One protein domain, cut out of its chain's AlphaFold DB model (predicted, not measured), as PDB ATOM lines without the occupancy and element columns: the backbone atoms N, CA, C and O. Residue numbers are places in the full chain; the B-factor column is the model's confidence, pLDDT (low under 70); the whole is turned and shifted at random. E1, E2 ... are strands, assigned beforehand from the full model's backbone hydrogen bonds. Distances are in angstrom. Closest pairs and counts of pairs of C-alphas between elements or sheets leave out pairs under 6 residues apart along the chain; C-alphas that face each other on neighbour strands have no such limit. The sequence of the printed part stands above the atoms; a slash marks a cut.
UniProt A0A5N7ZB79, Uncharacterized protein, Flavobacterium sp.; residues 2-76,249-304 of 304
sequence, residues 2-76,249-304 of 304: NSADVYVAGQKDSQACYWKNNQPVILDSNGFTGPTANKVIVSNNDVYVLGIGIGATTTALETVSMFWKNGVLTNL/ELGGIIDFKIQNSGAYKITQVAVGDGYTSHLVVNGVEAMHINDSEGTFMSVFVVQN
ATOM      1  N   ASN A   2     172.108 157.140 115.415       50.97
ATOM      2  CA  ASN A   2     171.951 156.632 116.777       50.97
ATOM      3  C   ASN A   2     171.374 157.766 117.621       50.97
ATOM      4  O   ASN A   2     171.940 158.858 117.643       50.97
ATOM      5  N   SER A   3     170.202 157.529 118.205       80.75
ATOM      6  CA  SER A   3     169.551 158.498 119.076       80.75
ATOM      7  C   SER A   3     170.493 158.764 120.251       80.75
ATOM      8  O   SER A   3     171.028 157.829 120.839       80.75
ATOM      9  N   ALA A   4     170.778 160.029 120.521       90.06
ATOM     10  CA  ALA A   4     171.549 160.439 121.680       90.06
ATOM     11  C   ALA A   4     170.658 161.338 122.525       90.06
ATOM     12  O   ALA A   4     169.963 162.199 121.982       90.06
ATOM     13  N   ASP A   5     170.702 161.135 123.833       94.75
ATOM     14  CA  ASP A   5     170.069 162.026 124.784       94.75
ATOM     15  C   ASP A   5     171.011 163.199 125.070       94.75
ATOM     16  O   ASP A   5     172.153 163.012 125.504       94.75
ATOM     17  N   VAL A   6     170.527 164.415 124.825       96.50
ATOM     18  CA  VAL A   6     171.250 165.660 125.098       96.50
ATOM     19  C   VAL A   6     170.702 166.285 126.369       96.50
ATOM     20  O   VAL A   6     169.496 166.511 126.492       96.50
ATOM     21  N   TYR A   7     171.609 166.578 127.294       98.44
ATOM     22  CA  TYR A   7     171.338 167.237 128.559       98.44
ATOM     23  C   TYR A   7     171.994 168.610 128.551       98.44
ATOM     24  O   TYR A   7     173.191 168.718 128.295       98.44
ATOM     25  N   VAL A   8     171.224 169.650 128.850       98.69
ATOM     26  CA  VAL A   8     171.732 171.019 128.996       98.69
ATOM     27  C   VAL A   8     171.374 171.506 130.388       98.69
ATOM     28  O   VAL A   8     170.205 171.470 130.724       98.69
ATOM     29  N   ALA A   9     172.328 171.932 131.210       98.69
ATOM     30  CA  ALA A   9     172.056 172.570 132.500       98.69
ATOM     31  C   ALA A   9     172.089 174.093 132.380       98.69
ATOM     32  O   ALA A   9     172.838 174.636 131.566       98.69
ATOM     33  N   GLY A  10     171.297 174.769 133.209       98.50
ATOM     34  CA  GLY A  10     171.283 176.221 133.291       98.50
ATOM     35  C   GLY A  10     170.231 176.757 134.256       98.50
ATOM     36  O   GLY A  10     169.986 176.193 135.327       98.50
ATOM     37  N   GLN A  11     169.601 177.860 133.870       98.06
ATOM     38  CA  GLN A  11     168.521 178.494 134.621       98.06
ATOM     39  C   GLN A  11     167.347 178.787 133.687       98.06
ATOM     40  O   GLN A  11     167.562 179.122 132.526       98.06
ATOM     41  N   LYS A  12     166.119 178.667 134.201       97.69
ATOM     42  CA  LYS A  12     164.877 179.080 133.546       97.69
ATOM     43  C   LYS A  12     163.961 179.751 134.569       97.69
ATOM     44  O   LYS A  12     163.705 179.165 135.613       97.69
ATOM     45  N   ASP A  13     163.472 180.951 134.281       95.56
ATOM     46  CA  ASP A  13     162.573 181.751 135.123       95.56
ATOM     47  C   ASP A  13     163.076 181.886 136.573       95.56
ATOM     48  O   ASP A  13     162.346 181.650 137.534       95.56
ATOM     49  N   SER A  14     164.358 182.237 136.738       93.44
ATOM     50  CA  SER A  14     165.058 182.286 138.037       93.44
ATOM     51  C   SER A  14     165.155 180.948 138.789       93.44
ATOM     52  O   SER A  14     165.455 180.956 139.980       93.44
ATOM     53  N   GLN A  15     164.931 179.806 138.129       96.38
ATOM     54  CA  GLN A  15     165.040 178.469 138.719       96.38
ATOM     55  C   GLN A  15     166.130 177.636 138.038       96.38
ATOM     56  O   GLN A  15     166.231 177.608 136.811       96.38
ATOM     57  N   ALA A  16     166.922 176.901 138.820       97.88
ATOM     58  CA  ALA A  16     167.880 175.949 138.274       97.88
ATOM     59  C   ALA A  16     167.119 174.853 137.527       97.88
ATOM     60  O   ALA A  16     166.094 174.349 137.992       97.88
ATOM     61  N   CYS A  17     167.614 174.471 136.361       98.31
ATOM     62  CA  CYS A  17     167.004 173.404 135.586       98.31
ATOM     63  C   CYS A  17     168.030 172.709 134.702       98.31
ATOM     64  O   CYS A  17     169.162 173.170 134.522       98.31
ATOM     65  N   TYR A  18     167.609 171.585 134.141       98.62
ATOM     66  CA  TYR A  18     168.255 171.033 132.967       98.62
ATOM     67  C   TYR A  18     167.211 170.653 131.924       98.62
ATOM     68  O   TYR A  18     166.089 170.297 132.263       98.62
ATOM     69  N   TRP A  19     167.573 170.693 130.652       98.50
ATOM     70  CA  TRP A  19     166.765 170.171 129.562       98.50
ATOM     71  C   TRP A  19     167.271 168.792 129.187       98.50
ATOM     72  O   TRP A  19     168.472 168.621 129.010       98.50
ATOM     73  N   LYS A  20     166.366 167.828 129.021       97.44
ATOM     74  CA  LYS A  20     166.637 166.549 128.361       97.44
ATOM     75  C   LYS A  20     165.912 166.551 127.020       97.44
ATOM     76  O   LYS A  20     164.685 166.579 127.001       97.44
ATOM     77  N   ASN A  21     166.645 166.528 125.908       95.00
ATOM     78  CA  ASN A  21     166.076 166.569 124.551       95.00
ATOM     79  C   ASN A  21     165.023 167.686 124.387       95.00
ATOM     80  O   ASN A  21     163.878 167.435 124.009       95.00
ATOM     81  N   ASN A  22     165.408 168.918 124.732       93.12
ATOM     82  CA  ASN A  22     164.582 170.133 124.692       93.12
ATOM     83  C   ASN A  22     163.422 170.190 125.705       93.12
ATOM     84  O   ASN A  22     162.714 171.194 125.751       93.12
ATOM     85  N   GLN A  23     163.224 169.168 126.544       96.75
ATOM     86  CA  GLN A  23     162.214 169.192 127.604       96.75
ATOM     87  C   GLN A  23     162.837 169.639 128.933       96.75
ATOM     88  O   GLN A  23     163.738 168.951 129.421       96.75
ATOM     89  N   PRO A  24     162.398 170.766 129.525       97.12
ATOM     90  CA  PRO A  24     162.943 171.252 130.785       97.12
ATOM     91  C   PRO A  24     162.503 170.381 131.965       97.12
ATOM     92  O   PRO A  24     161.340 170.007 132.097       97.12
ATOM     93  N   VAL A  25     163.440 170.145 132.873       98.25
ATOM     94  CA  VAL A  25     163.242 169.576 134.201       98.25
ATOM     95  C   VAL A  25     163.682 170.633 135.206       98.25
ATOM     96  O   VAL A  25     164.874 170.914 135.351       98.25
ATOM     97  N   ILE A  26     162.709 171.250 135.875       97.88
ATOM     98  CA  ILE A  26     162.972 172.227 136.935       97.88
ATOM     99  C   ILE A  26     163.507 171.493 138.163       97.88
ATOM    100  O   ILE A  26     162.957 170.469 138.573       97.88
ATOM    101  N   LEU A  27     164.587 172.012 138.737       98.12
ATOM    102  CA  LEU A  27     165.217 171.469 139.931       98.12
ATOM    103  C   LEU A  27     164.677 172.205 141.154       98.12
ATOM    104  O   LEU A  27     164.734 173.433 141.219       98.12
ATOM    105  N   ASP A  28     164.154 171.458 142.126       93.94
ATOM    106  CA  ASP A  28     163.673 172.049 143.373       93.94
ATOM    107  C   ASP A  28     164.828 172.730 144.109       93.94
ATOM    108  O   ASP A  28     165.872 172.129 144.369       93.94
ATOM    109  N   SER A  29     164.638 174.000 144.437       89.50
ATOM    110  CA  SER A  29     165.611 174.810 145.144       89.50
ATOM    111  C   SER A  29     165.303 174.947 146.624       89.50
ATOM    112  O   SER A  29     166.029 175.667 147.287       89.50
ATOM    113  N   ASN A  30     164.258 174.305 147.161       90.25
ATOM    114  CA  ASN A  30     163.876 174.348 148.578       90.25
ATOM    115  C   ASN A  30     163.902 175.771 149.185       90.25
ATOM    116  O   ASN A  30     164.393 175.990 150.293       90.25
ATOM    117  N   GLY A  31     163.429 176.760 148.419       87.38
ATOM    118  CA  GLY A  31     163.346 178.164 148.836       87.38
ATOM    119  C   GLY A  31     164.631 178.992 148.697       87.38
ATOM    120  O   GLY A  31     164.613 180.166 149.061       87.38
ATOM    121  N   PHE A  32     165.728 178.436 148.168       90.12
ATOM    122  CA  PHE A  32     166.911 179.220 147.790       90.12
ATOM    123  C   PHE A  32     166.598 180.122 146.582       90.12
ATOM    124  O   PHE A  32     165.949 179.693 145.626       90.12
ATOM    125  N   THR A  33     167.071 181.370 146.621       91.19
ATOM    126  CA  THR A  33     166.792 182.400 145.605       91.19
ATOM    127  C   THR A  33     167.812 182.359 144.470       91.19
ATOM    128  O   THR A  33     168.998 182.133 144.710       91.19
ATOM    129  N   GLY A  34     167.358 182.611 143.239       89.44
ATOM    130  CA  GLY A  34     168.204 182.675 142.042       89.44
ATOM    131  C   GLY A  34     169.097 181.448 141.799       89.44
ATOM    132  O   GLY A  34     170.260 181.641 141.447       89.44
ATOM    133  N   PRO A  35     168.629 180.205 142.022       95.00
ATOM    134  CA  PRO A  35     169.439 179.020 141.786       95.00
ATOM    135  C   PRO A  35     169.796 178.869 140.299       95.00
ATOM    136  O   PRO A  35     168.947 179.056 139.424       95.00
ATOM    137  N   THR A  36     171.032 178.464 140.014       97.44
ATOM    138  CA  THR A  36     171.538 178.191 138.659       97.44
ATOM    139  C   THR A  36     172.264 176.852 138.641       97.44
ATOM    140  O   THR A  36     173.098 176.582 139.509       97.44
ATOM    141  N   ALA A  37     171.961 176.004 137.654       98.50
ATOM    142  CA  ALA A  37     172.700 174.772 137.403       98.50
ATOM    143  C   ALA A  37     173.916 175.059 136.508       98.50
ATOM    144  O   ALA A  37     173.765 175.484 135.366       98.50
ATOM    145  N   ASN A  38     175.119 174.795 137.017       98.00
ATOM    146  CA  ASN A  38     176.378 175.155 136.359       98.00
ATOM    147  C   ASN A  38     177.030 173.976 135.630       98.00
ATOM    148  O   ASN A  38     177.756 174.183 134.665       98.00
ATOM    149  N   LYS A  39     176.798 172.738 136.086       98.62
ATOM    150  CA  LYS A  39     177.382 171.530 135.490       98.62
ATOM    151  C   LYS A  39     176.386 170.383 135.520       98.62
ATOM    152  O   LYS A  39     175.774 170.142 136.558       98.62
ATOM    153  N   VAL A  40     176.282 169.643 134.417       98.75
ATOM    154  CA  VAL A  40     175.521 168.389 134.344       98.75
ATOM    155  C   VAL A  40     176.428 167.230 133.950       98.75
ATOM    156  O   VAL A  40     177.244 167.334 133.038       98.75
ATOM    157  N   ILE A  41     176.289 166.112 134.657       98.56
ATOM    158  CA  ILE A  41     176.929 164.836 134.344       98.56
ATOM    159  C   ILE A  41     175.842 163.770 134.354       98.56
ATOM    160  O   ILE A  41     175.012 163.736 135.261       98.56
ATOM    161  N   VAL A  42     175.850 162.884 133.362       97.94
ATOM    162  CA  VAL A  42     174.961 161.718 133.338       97.94
ATOM    163  C   VAL A  42     175.811 160.459 133.367       97.94
ATOM    164  O   VAL A  42     176.706 160.286 132.542       97.94
ATOM    165  N   SER A  43     175.549 159.589 134.339       96.75
ATOM    166  CA  SER A  43     176.280 158.337 134.547       96.75
ATOM    167  C   SER A  43     175.316 157.273 135.047       96.75
ATOM    168  O   SER A  43     174.523 157.548 135.940       96.75
ATOM    169  N   ASN A  44     175.370 156.062 134.485       94.31
ATOM    170  CA  ASN A  44     174.520 154.935 134.895       94.31
ATOM    171  C   ASN A  44     173.015 155.283 134.972       94.31
ATOM    172  O   ASN A  44     172.329 154.858 135.895       94.31
ATOM    173  N   ASN A  45     172.513 156.062 134.005       93.50
ATOM    174  CA  ASN A  45     171.142 156.600 133.936       93.50
ATOM    175  C   ASN A  45     170.756 157.613 135.030       93.50
ATOM    176  O   ASN A  45     169.641 158.131 134.994       93.50
ATOM    177  N   ASP A  46     171.662 157.937 135.949       97.94
ATOM    178  CA  ASP A  46     171.475 158.986 136.943       97.94
ATOM    179  C   ASP A  46     171.961 160.337 136.390       97.94
ATOM    180  O   ASP A  46     173.013 160.432 135.750       97.94
ATOM    181  N   VAL A  47     171.199 161.398 136.665       98.50
ATOM    182  CA  VAL A  47     171.529 162.784 136.309       98.50
ATOM    183  C   VAL A  47     172.048 163.507 137.548       98.50
ATOM    184  O   VAL A  47     171.346 163.627 138.553       98.50
ATOM    185  N   TYR A  48     173.274 164.009 137.456       98.81
ATOM    186  CA  TYR A  48     173.992 164.718 138.506       98.81
ATOM    187  C   TYR A  48     174.154 166.170 138.080       98.81
ATOM    188  O   TYR A  48     174.737 166.448 137.032       98.81
ATOM    189  N   VAL A  49     173.666 167.101 138.892       98.88
ATOM    190  CA  VAL A  49     173.744 168.532 138.603       98.88
ATOM    191  C   VAL A  49     174.430 169.243 139.759       98.88
ATOM    192  O   VAL A  49     174.003 169.110 140.901       98.88
ATOM    193  N   LEU A  50     175.480 170.005 139.461       98.75
ATOM    194  CA  LEU A  50     176.100 170.943 140.396       98.75
ATOM    195  C   LEU A  50     175.648 172.357 140.032       98.75
ATOM    196  O   LEU A  50     175.630 172.731 138.858       98.75
ATOM    197  N   GLY A  51     175.321 173.154 141.037       97.94
ATOM    198  CA  GLY A  51     174.925 174.540 140.861       97.94
ATOM    199  C   GLY A  51     175.127 175.362 142.119       97.94
ATOM    200  O   GLY A  51     175.770 174.933 143.081       97.94
ATOM    201  N   ILE A  52     174.563 176.557 142.101       95.69
ATOM    202  CA  ILE A  52     174.585 177.497 143.218       95.69
ATOM    203  C   ILE A  52     173.189 178.070 143.429       95.69
ATOM    204  O   ILE A  52     172.395 178.103 142.497       95.69
ATOM    205  N   GLY A  53     172.911 178.551 144.633       93.62
ATOM    206  CA  GLY A  53     171.743 179.372 144.944       93.62
ATOM    207  C   GLY A  53     172.065 180.339 146.073       93.62
ATOM    208  O   GLY A  53     173.133 180.257 146.676       93.62
ATOM    209  N   ILE A  54     171.158 181.266 146.359       89.94
ATOM    210  CA  ILE A  54     171.356 182.277 147.397       89.94
ATOM    211  C   ILE A  54     170.462 181.946 148.588       89.94
ATOM    212  O   ILE A  54     169.235 181.930 148.485       89.94
ATOM    213  N   GLY A  55     171.090 181.658 149.726       79.06
ATOM    214  CA  GLY A  55     170.402 181.454 150.993       79.06
ATOM    215  C   GLY A  55     170.117 182.783 151.677       79.06
ATOM    216  O   GLY A  55     170.990 183.651 151.754       79.06
ATOM    217  N   ALA A  56     168.911 182.930 152.221       61.59
ATOM    218  CA  ALA A  56     168.610 183.995 153.167       61.59
ATOM    219  C   ALA A  56     169.075 183.560 154.565       61.59
ATOM    220  O   ALA A  56     168.385 182.811 155.255       61.59
ATOM    221  N   THR A  57     170.253 184.015 154.994       59.06
ATOM    222  CA  THR A  57     170.543 184.083 156.435       59.06
ATOM    223  C   THR A  57     169.970 185.387 156.988       59.06
ATOM    224  O   THR A  57     169.709 186.324 156.234       59.06
ATOM    225  N   THR A  58     169.780 185.486 158.304       51.31
ATOM    226  CA  THR A  58     169.173 186.666 158.950       51.31
ATOM    227  C   THR A  58     169.952 187.973 158.745       51.31
ATOM    228  O   THR A  58     169.445 189.029 159.111       51.31
ATOM    229  N   THR A  59     171.174 187.928 158.195       52.53
ATOM    230  CA  THR A  59     172.071 189.093 158.114       52.53
ATOM    231  C   THR A  59     172.854 189.246 156.802       52.53
ATOM    232  O   THR A  59     173.481 190.287 156.628       52.53
ATOM    233  N   ALA A  60     172.843 188.276 155.874       58.69
ATOM    234  CA  ALA A  60     173.503 188.404 154.565       58.69
ATOM    235  C   ALA A  60     172.953 187.426 153.508       58.69
ATOM    236  O   ALA A  60     172.505 186.324 153.838       58.69
ATOM    237  N   LEU A  61     173.050 187.830 152.235       76.88
ATOM    238  CA  LEU A  61     172.890 186.945 151.079       76.88
ATOM    239  C   LEU A  61     174.150 186.084 150.957       76.88
ATOM    240  O   LEU A  61     175.233 186.604 150.693       76.88
ATOM    241  N   GLU A  62     174.013 184.780 151.176       85.12
ATOM    242  CA  GLU A  62     175.117 183.832 151.055       85.12
ATOM    243  C   GLU A  62     174.914 182.932 149.835       85.12
ATOM    244  O   GLU A  62     173.868 182.296 149.698       85.12
ATOM    245  N   THR A  63     175.929 182.839 148.974       89.88
ATOM    246  CA  THR A  63     175.963 181.838 147.904       89.88
ATOM    247  C   THR A  63     176.212 180.458 148.502       89.88
ATOM    248  O   THR A  63     177.188 180.240 149.217       89.88
ATOM    249  N   VAL A  64     175.344 179.508 148.179       93.06
ATOM    250  CA  VAL A  64     175.384 178.129 148.660       93.06
ATOM    251  C   VAL A  64     175.553 177.198 147.471       93.06
ATOM    252  O   VAL A  64     174.785 177.259 146.515       93.06
ATOM    253  N   SER A  65     176.546 176.309 147.536       95.69
ATOM    254  CA  SER A  65     176.701 175.242 146.547       95.69
ATOM    255  C   SER A  65     175.600 174.193 146.707       95.69
ATOM    256  O   SER A  65     175.354 173.672 147.799       95.69
ATOM    257  N   MET A  66     174.948 173.876 145.595       96.69
ATOM    258  CA  MET A  66     173.802 172.981 145.515       96.69
ATOM    259  C   MET A  66     174.147 171.791 144.626       96.69
ATOM    260  O   MET A  66     174.820 171.937 143.605       96.69
ATOM    261  N   PHE A  67     173.669 170.613 145.006       98.50
ATOM    262  CA  PHE A  67     173.837 169.395 144.229       98.50
ATOM    263  C   PHE A  67     172.503 168.683 144.086       98.50
ATOM    264  O   PHE A  67     171.824 168.454 145.082       98.50
ATOM    265  N   TRP A  68     172.145 168.297 142.868       98.75
ATOM    266  CA  TRP A  68     170.970 167.481 142.606       98.75
ATOM    267  C   TRP A  68     171.381 166.142 142.019       98.75
ATOM    268  O   TRP A  68     172.121 166.089 141.037       98.75
ATOM    269  N   LYS A  69     170.827 165.062 142.571       98.44
ATOM    270  CA  LYS A  69     170.845 163.739 141.943       98.44
ATOM    271  C   LYS A  69     169.416 163.364 141.578       98.44
ATOM    272  O   LYS A  69     168.570 163.264 142.461       98.44
ATOM    273  N   ASN A  70     169.133 163.182 140.289       97.69
ATOM    274  CA  ASN A  70     167.790 162.888 139.773       97.69
ATOM    275  C   ASN A  70     166.717 163.867 140.287       97.69
ATOM    276  O   ASN A  70     165.618 163.467 140.660       97.69
ATOM    277  N   GLY A  71     167.058 165.158 140.352       96.62
ATOM    278  CA  GLY A  71     166.168 166.213 140.845       96.62
ATOM    279  C   GLY A  71     166.100 166.360 142.369       96.62
ATOM    280  O   GLY A  71     165.540 167.342 142.844       96.62
ATOM    281  N   VAL A  72     166.701 165.453 143.145       97.62
ATOM    282  CA  VAL A  72     166.723 165.534 144.613       97.62
ATOM    283  C   VAL A  72     167.877 166.420 145.076       97.62
ATOM    284  O   VAL A  72     169.041 166.077 144.860       97.62
ATOM    285  N   LEU A  73     167.549 167.543 145.719       97.75
ATOM    286  CA  LEU A  73     168.506 168.533 146.216       97.75
ATOM    287  C   LEU A  73     169.270 168.057 147.461       97.75
ATOM    288  O   LEU A  73     168.698 167.553 148.422       97.75
ATOM    289  N   THR A  74     170.568 168.344 147.482       97.31
ATOM    290  CA  THR A  74     171.456 168.360 148.644       97.31
ATOM    291  C   THR A  74     172.099 169.744 148.757       97.31
ATOM    292  O   THR A  74     172.778 170.205 147.838       97.31
ATOM    293  N   ASN A  75     171.927 170.403 149.904       95.25
ATOM    294  CA  ASN A  75     172.703 171.593 150.257       95.25
ATOM    295  C   ASN A  75     174.122 171.151 150.653       95.25
ATOM    296  O   ASN A  75     174.315 170.604 151.741       95.25
ATOM    297  N   LEU A  76     175.111 171.379 149.781       96.81
ATOM    298  CA  LEU A  76     176.479 170.902 150.006       96.81
ATOM    299  C   LEU A  76     177.153 171.609 151.177       96.81
ATOM    300  O   LEU A  76     177.940 170.981 151.882       96.81
ATOM    301  N   GLU A 249     178.401 185.074 119.163       64.62
ATOM    302  CA  GLU A 249     178.426 186.382 119.846       64.62
ATOM    303  C   GLU A 249     178.773 186.194 121.348       64.62
ATOM    304  O   GLU A 249     179.281 185.140 121.729       64.62
ATOM    305  N   LEU A 250     178.674 187.272 122.137       73.62
ATOM    306  CA  LEU A 250     179.045 187.445 123.555       73.62
ATOM    307  C   LEU A 250     179.712 186.241 124.271       73.62
ATOM    308  O   LEU A 250     179.067 185.262 124.616       73.62
ATOM    309  N   GLY A 251     181.007 186.341 124.590       73.44
ATOM    310  CA  GLY A 251     181.668 185.391 125.503       73.44
ATOM    311  C   GLY A 251     182.134 184.057 124.895       73.44
ATOM    312  O   GLY A 251     182.855 183.326 125.569       73.44
ATOM    313  N   GLY A 252     181.822 183.771 123.626       87.25
ATOM    314  CA  GLY A 252     182.351 182.610 122.901       87.25
ATOM    315  C   GLY A 252     181.652 181.285 123.222       87.25
ATOM    316  O   GLY A 252     180.470 181.254 123.563       87.25
ATOM    317  N   ILE A 253     182.361 180.160 123.068       92.00
ATOM    318  CA  ILE A 253     181.833 178.841 123.455       92.00
ATOM    319  C   ILE A 253     181.839 178.724 124.982       92.00
ATOM    320  O   ILE A 253     182.907 178.638 125.590       92.00
ATOM    321  N   ILE A 254     180.645 178.657 125.577       92.94
ATOM    322  CA  ILE A 254     180.435 178.469 127.021       92.94
ATOM    323  C   ILE A 254     180.761 177.033 127.421       92.94
ATOM    324  O   ILE A 254     181.526 176.787 128.350       92.94
ATOM    325  N   ASP A 255     180.203 176.076 126.680       95.31
ATOM    326  CA  ASP A 255     180.485 174.665 126.876       95.31
ATOM    327  C   ASP A 255     180.404 173.902 125.553       95.31
ATOM    328  O   ASP A 255     179.643 174.269 124.658       95.31
ATOM    329  N   PHE A 256     181.165 172.817 125.417       95.19
ATOM    330  CA  PHE A 256     181.001 171.900 124.289       95.19
ATOM    331  C   PHE A 256     181.176 170.439 124.687       95.19
ATOM    332  O   PHE A 256     181.899 170.096 125.627       95.19
ATOM    333  N   LYS A 257     180.552 169.560 123.909       95.88
ATOM    334  CA  LYS A 257     180.724 168.114 123.956       95.88
ATOM    335  C   LYS A 257     180.887 167.591 122.536       95.88
ATOM    336  O   LYS A 257     180.096 167.911 121.652       95.88
ATOM    337  N   ILE A 258     181.904 166.759 122.328       94.88
ATOM    338  CA  ILE A 258     182.026 165.949 121.113       94.88
ATOM    339  C   ILE A 258     181.578 164.529 121.434       94.88
ATOM    340  O   ILE A 258     182.068 163.930 122.395       94.88
ATOM    341  N   GLN A 259     180.667 163.994 120.624       91.94
ATOM    342  CA  GLN A 259     180.183 162.618 120.729       91.94
ATOM    343  C   GLN A 259     179.918 162.062 119.324       91.94
ATOM    344  O   GLN A 259     179.203 162.684 118.546       91.94
ATOM    345  N   ASN A 260     180.496 160.900 118.981       84.44
ATOM    346  CA  ASN A 260     180.375 160.264 117.653       84.44
ATOM    347  C   ASN A 260     180.667 161.209 116.474       84.44
ATOM    348  O   ASN A 260     179.935 161.235 115.487       84.44
ATOM    349  N   SER A 261     181.719 162.024 116.605       79.44
ATOM    350  CA  SER A 261     182.084 163.087 115.653       79.44
ATOM    351  C   SER A 261     181.057 164.218 115.495       79.44
ATOM    352  O   SER A 261     181.304 165.126 114.709       79.44
ATOM    353  N   GLY A 262     179.955 164.207 116.250       88.31
ATOM    354  CA  GLY A 262     179.030 165.328 116.348       88.31
ATOM    355  C   GLY A 262     179.484 166.348 117.392       88.31
ATOM    356  O   GLY A 262     179.946 165.964 118.471       88.31
ATOM    357  N   ALA A 263     179.352 167.634 117.070       92.44
ATOM    358  CA  ALA A 263     179.602 168.744 117.980       92.44
ATOM    359  C   ALA A 263     178.304 169.270 118.580       92.44
ATOM    360  O   ALA A 263     177.368 169.603 117.860       92.44
ATOM    361  N   TYR A 264     178.286 169.376 119.903       94.56
ATOM    362  CA  TYR A 264     177.225 169.982 120.691       94.56
ATOM    363  C   TYR A 264     177.869 171.133 121.443       94.56
ATOM    364  O   TYR A 264     178.805 170.898 122.207       94.56
ATOM    365  N   LYS A 265     177.430 172.365 121.214       93.50
ATOM    366  CA  LYS A 265     178.029 173.535 121.858       93.50
ATOM    367  C   LYS A 265     176.973 174.509 122.337       93.50
ATOM    368  O   LYS A 265     175.929 174.657 121.707       93.50
ATOM    369  N   ILE A 266     177.278 175.159 123.448       94.69
ATOM    370  CA  ILE A 266     176.523 176.276 123.987       94.69
ATOM    371  C   ILE A 266     177.265 177.554 123.609       94.69
ATOM    372  O   ILE A 266     178.460 177.688 123.883       94.69
ATOM    373  N   THR A 267     176.549 178.477 122.982       92.88
ATOM    374  CA  THR A 267     177.038 179.809 122.607       92.88
ATOM    375  C   THR A 267     176.028 180.858 123.044       92.88
ATOM    376  O   THR A 267     174.853 180.543 123.236       92.88
ATOM    377  N   GLN A 268     176.464 182.105 123.177       92.19
ATOM    378  CA  GLN A 268     175.578 183.228 123.463       92.19
ATOM    379  C   GLN A 268     175.618 184.245 122.325       92.19
ATOM    380  O   GLN A 268     176.604 184.348 121.609       92.19
ATOM    381  N   VAL A 269     174.506 184.941 122.125       90.69
ATOM    382  CA  VAL A 269     174.265 185.901 121.042       90.69
ATOM    383  C   VAL A 269     173.790 187.199 121.708       90.69
ATOM    384  O   VAL A 269     172.808 187.149 122.435       90.69
ATOM    385  N   ALA A 270     174.482 188.331 121.571       90.81
ATOM    386  CA  ALA A 270     174.096 189.607 122.176       90.81
ATOM    387  C   ALA A 270     172.831 190.175 121.506       90.81
ATOM    388  O   ALA A 270     172.782 190.386 120.297       90.81
ATOM    389  N   VAL A 271     171.808 190.494 122.299       89.69
ATOM    390  CA  VAL A 271     170.532 191.028 121.802       89.69
ATOM    391  C   VAL A 271     170.125 192.230 122.650       89.69
ATOM    392  O   VAL A 271     169.672 192.085 123.784       89.69
ATOM    393  N   GLY A 272     170.284 193.435 122.094       88.12
ATOM    394  CA  GLY A 272     170.077 194.679 122.842       88.12
ATOM    395  C   GLY A 272     171.055 194.789 124.017       88.12
ATOM    396  O   GLY A 272     172.260 194.670 123.813       88.12
ATOM    397  N   ASP A 273     170.524 194.984 125.227       88.25
ATOM    398  CA  ASP A 273     171.306 195.025 126.475       88.25
ATOM    399  C   ASP A 273     171.503 193.634 127.120       88.25
ATOM    400  O   ASP A 273     172.156 193.529 128.156       88.25
ATOM    401  N   GLY A 274     170.931 192.575 126.533       91.44
ATOM    402  CA  GLY A 274     171.014 191.198 127.028       91.44
ATOM    403  C   GLY A 274     171.644 190.245 126.014       91.44
ATOM    404  O   GLY A 274     172.408 190.642 125.130       91.44
ATOM    405  N   TYR A 275     171.311 188.961 126.126       93.44
ATOM    406  CA  TYR A 275     171.765 187.927 125.198       93.44
ATOM    407  C   TYR A 275     170.721 186.818 125.010       93.44
ATOM    408  O   TYR A 275     169.710 186.748 125.702       93.44
ATOM    409  N   THR A 276     170.964 185.938 124.046       94.50
ATOM    410  CA  THR A 276     170.252 184.676 123.844       94.50
ATOM    411  C   THR A 276     171.263 183.546 123.963       94.50
ATOM    412  O   THR A 276     172.324 183.598 123.344       94.50
ATOM    413  N   SER A 277     170.978 182.534 124.781       95.19
ATOM    414  CA  SER A 277     171.787 181.311 124.844       95.19
ATOM    415  C   SER A 277     171.269 180.302 123.830       95.19
ATOM    416  O   SER A 277     170.073 180.023 123.801       95.19
ATOM    417  N   HIS A 278     172.162 179.714 123.039       94.62
ATOM    418  CA  HIS A 278     171.840 178.732 122.005       94.62
ATOM    419  C   HIS A 278     172.541 177.408 122.294       94.62
ATOM    420  O   HIS A 278     173.729 177.381 122.610       94.62
ATOM    421  N   LEU A 279     171.823 176.303 122.114       95.19
ATOM    422  CA  LEU A 279     172.421 174.995 121.877       95.19
ATOM    423  C   LEU A 279     172.522 174.791 120.366       95.19
ATOM    424  O   LEU A 279     171.509 174.729 119.667       95.19
ATOM    425  N   VAL A 280     173.743 174.615 119.874       92.56
ATOM    426  CA  VAL A 280     174.034 174.327 118.470       92.56
ATOM    427  C   VAL A 280     174.559 172.901 118.355       92.56
ATOM    428  O   VAL A 280     175.522 172.524 119.028       92.56
ATOM    429  N   VAL A 281     173.933 172.103 117.493       91.94
ATOM    430  CA  VAL A 281     174.304 170.715 117.214       91.94
ATOM    431  C   VAL A 281     174.711 170.599 115.750       91.94
ATOM    432  O   VAL A 281     173.895 170.790 114.852       91.94
ATOM    433  N   ASN A 282     175.986 170.293 115.499       88.94
ATOM    434  CA  ASN A 282     176.578 170.200 114.157       88.94
ATOM    435  C   ASN A 282     176.320 171.445 113.289       88.94
ATOM    436  O   ASN A 282     175.980 171.334 112.112       88.94
ATOM    437  N   GLY A 283     176.443 172.633 113.885       87.06
ATOM    438  CA  GLY A 283     176.202 173.912 113.210       87.06
ATOM    439  C   GLY A 283     174.726 174.291 113.022       87.06
ATOM    440  O   GLY A 283     174.455 175.346 112.457       87.06
ATOM    441  N   VAL A 284     173.777 173.476 113.496       88.81
ATOM    442  CA  VAL A 284     172.335 173.761 113.438       88.81
ATOM    443  C   VAL A 284     171.817 174.076 114.839       88.81
ATOM    444  O   VAL A 284     172.097 173.339 115.783       88.81
ATOM    445  N   GLU A 285     171.058 175.160 114.993       91.62
ATOM    446  CA  GLU A 285     170.392 175.467 116.262       91.62
ATOM    447  C   GLU A 285     169.391 174.362 116.626       91.62
ATOM    448  O   GLU A 285     168.534 173.990 115.825       91.62
ATOM    449  N   ALA A 286     169.505 173.843 117.847       93.38
ATOM    450  CA  ALA A 286     168.616 172.819 118.388       93.38
ATOM    451  C   ALA A 286     167.613 173.379 119.409       93.38
ATOM    452  O   ALA A 286     166.498 172.864 119.514       93.38
ATOM    453  N   MET A 287     168.012 174.402 120.173       95.44
ATOM    454  CA  MET A 287     167.177 175.131 121.137       95.44
ATOM    455  C   MET A 287     167.840 176.458 121.525       95.44
ATOM    456  O   MET A 287     169.067 176.564 121.482       95.44
ATOM    457  N   HIS A 288     167.045 177.433 121.967       95.94
ATOM    458  CA  HIS A 288     167.525 178.699 122.523       95.94
ATOM    459  C   HIS A 288     166.708 179.137 123.750       95.94
ATOM    460  O   HIS A 288     165.618 178.612 123.991       95.94
ATOM    461  N   ILE A 289     167.239 180.087 124.520       97.12
ATOM    462  CA  ILE A 289     166.545 180.796 125.606       97.12
ATOM    463  C   ILE A 289     167.056 182.241 125.695       97.12
ATOM    464  O   ILE A 289     168.262 182.471 125.587       97.12
ATOM    465  N   ASN A 290     166.157 183.213 125.866       96.56
ATOM    466  CA  ASN A 290     166.541 184.619 126.027       96.56
ATOM    467  C   ASN A 290     167.000 184.891 127.468       96.56
ATOM    468  O   ASN A 290     166.470 184.286 128.394       96.56
ATOM    469  N   ASP A 291     167.904 185.850 127.677       94.56
ATOM    470  CA  ASP A 291     168.449 186.210 129.001       94.56
ATOM    471  C   ASP A 291     167.356 186.540 130.037       94.56
ATOM    472  O   ASP A 291     167.436 186.145 131.196       94.56
ATOM    473  N   SER A 292     166.255 187.167 129.605       94.81
ATOM    474  CA  SER A 292     165.092 187.443 130.465       94.81
ATOM    475  C   SER A 292     164.393 186.188 130.998       94.81
ATOM    476  O   SER A 292     163.684 186.251 132.000       94.81
ATOM    477  N   GLU A 293     164.535 185.069 130.292       96.50
ATOM    478  CA  GLU A 293     163.932 183.774 130.612       96.50
ATOM    479  C   GLU A 293     164.953 182.829 131.247       96.50
ATOM    480  O   GLU A 293     164.557 181.914 131.963       96.50
ATOM    481  N   GLY A 294     166.254 183.010 131.006       96.50
ATOM    482  CA  GLY A 294     167.299 182.174 131.577       96.50
ATOM    483  C   GLY A 294     168.553 182.042 130.715       96.50
ATOM    484  O   GLY A 294     168.846 182.867 129.857       96.50
ATOM    485  N   THR A 295     169.325 180.984 130.961       97.31
ATOM    486  CA  THR A 295     170.646 180.789 130.340       97.31
ATOM    487  C   THR A 295     171.043 179.315 130.289       97.31
ATOM    488  O   THR A 295     170.547 178.511 131.082       97.31
ATOM    489  N   PHE A 296     171.957 178.958 129.383       97.56
ATOM    490  CA  PHE A 296     172.562 177.623 129.299       97.56
ATOM    491  C   PHE A 296     174.024 177.670 129.750       97.56
ATOM    492  O   PHE A 296     174.774 178.550 129.339       97.56
ATOM    493  N   MET A 297     174.440 176.691 130.553       97.44
ATOM    494  CA  MET A 297     175.749 176.681 131.219       97.44
ATOM    495  C   MET A 297     176.588 175.442 130.914       97.44
ATOM    496  O   MET A 297     177.808 175.538 130.836       97.44
ATOM    497  N   SER A 298     175.966 174.270 130.759       98.31
ATOM    498  CA  SER A 298     176.704 173.024 130.530       98.31
ATOM    499  C   SER A 298     175.944 172.063 129.631       98.31
ATOM    500  O   SER A 298     174.726 171.958 129.745       98.31
ATOM    501  N   VAL A 299     176.656 171.352 128.756       97.81
ATOM    502  CA  VAL A 299     176.106 170.330 127.861       97.81
ATOM    503  C   VAL A 299     176.750 168.965 128.111       97.81
ATOM    504  O   VAL A 299     177.972 168.811 128.154       97.81
ATOM    505  N   PHE A 300     175.913 167.936 128.212       97.81
ATOM    506  CA  PHE A 300     176.316 166.538 128.311       97.81
ATOM    507  C   PHE A 300     175.506 165.691 127.327       97.81
ATOM    508  O   PHE A 300     174.336 165.963 127.074       97.81
ATOM    509  N   VAL A 301     176.125 164.661 126.752       96.56
ATOM    510  CA  VAL A 301     175.499 163.817 125.723       96.56
ATOM    511  C   VAL A 301     175.703 162.353 126.082       96.56
ATOM    512  O   VAL A 301     176.836 161.936 126.334       96.56
ATOM    513  N   VAL A 302     174.614 161.584 126.092       93.38
ATOM    514  CA  VAL A 302     174.592 160.133 126.326       93.38
ATOM    515  C   VAL A 302     174.112 159.444 125.058       93.38
ATOM    516  O   VAL A 302     173.164 159.892 124.422       93.38
ATOM    517  N   GLN A 303     174.766 158.354 124.675       86.75
ATOM    518  CA  GLN A 303     174.317 157.541 123.553       86.75
ATOM    519  C   GLN A 303     173.297 156.500 124.025       86.75
ATOM    520  O   GLN A 303     173.544 155.841 125.036       86.75
ATOM    521  N   ASN A 304     172.196 156.363 123.279       74.50
ATOM    522  CA  ASN A 304     171.197 155.310 123.484       74.50
ATOM    523  C   ASN A 304     171.645 153.971 122.889       74.50
ATOM    524  O   ASN A 304     172.401 153.983 121.882       74.50
TER     525      ASN A 304
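What this domain is: This is residues 2 to 76 and 249 to 304 of the 304 residues of an uncharacterized protein of Flavobacterium sp. (UniProt A0A5N7ZB79). Three small antiparallel sheets stack face to face in part, with the sheet E3 E2 E1 E12 in the middle, E4 to E7 over one face and E8 to E11 over the other. The last strand, E12, comes back beside E1. The printed part has 131 residues and twelve named strands, E1 to E12 in order along the chain, with no named helix; the class is all strand. The sheet orders are E3 E2 E1 E12, E4 E5 E6 E7 and E8 E9 E10 E11. The whole is compact, with a radius of gyration of the C-alphas of 15.0 A, and flat, spanning 50 by 41 by 20 A.

Where its parts are: E1, residues 4 to 12, begins at C-alpha 4 (171.549, 160.439, 121.680), measures 23.1 A and bends by 56 degrees at residue 9. E2 is residues 15 to 20 and E3 residues 23 to 26. E4, residues 33 to 43, measures 28.1 A and bends by 53 degrees at residue 39; E5, residues 46 to 56, measures 29.9 A and bends by 53 degrees at residue 51. E6, residues 61 to 69, measures 25.0 A; E7 is residues 72 to 75. E8 is residues 253 to 259, E9 residues 262 to 271, 27.6 A, E10 residues 274 to 281, 22.9 A, and E11 residues 284 to 290. E12, residues 294 to 303, measures 26.8 A, bends by 60 degrees at residue 297 and ends at C-alpha 303 (174.317, 157.541, 123.553).

How they stand to each other: The sheets form a stack of sheets, three sheets face to face in turn. E1 E2 E3, E4 E5 E6 E7 and E8 E9 E10 E11 are meanders, each strand the antiparallel neighbour of the one before. N 10 and O 17 of E1 and E2 are 3.0 A apart, within hydrogen-bond range, as are N 7 and O 300 of E1 and E12, at 2.8 A. So are N 51 and O 66 of E5 and E6, at 2.9 A, and N 267 and O 278 of E9 and E10, at 3.0 A. The closest C-alphas of E2 and E4 are those of Ala 16 and Thr 36, 4.3 A apart; those of E8 and E12 are Asp 255 and Ser 298, 5.5 A. E3 and E12 are apart.

The domain as a whole: The C-alphas of Asn 2 and Thr 59, the two farthest apart, are 52.6 A apart. Residues 77 to 248 are not printed, and C-alphas 76 and 249 are 34.0 A apart across the cut. Of the links printed whole, E3 to E4 is short and the others are tight. The pLDDT is under 70 at residues 2, 56 to 60 and 249.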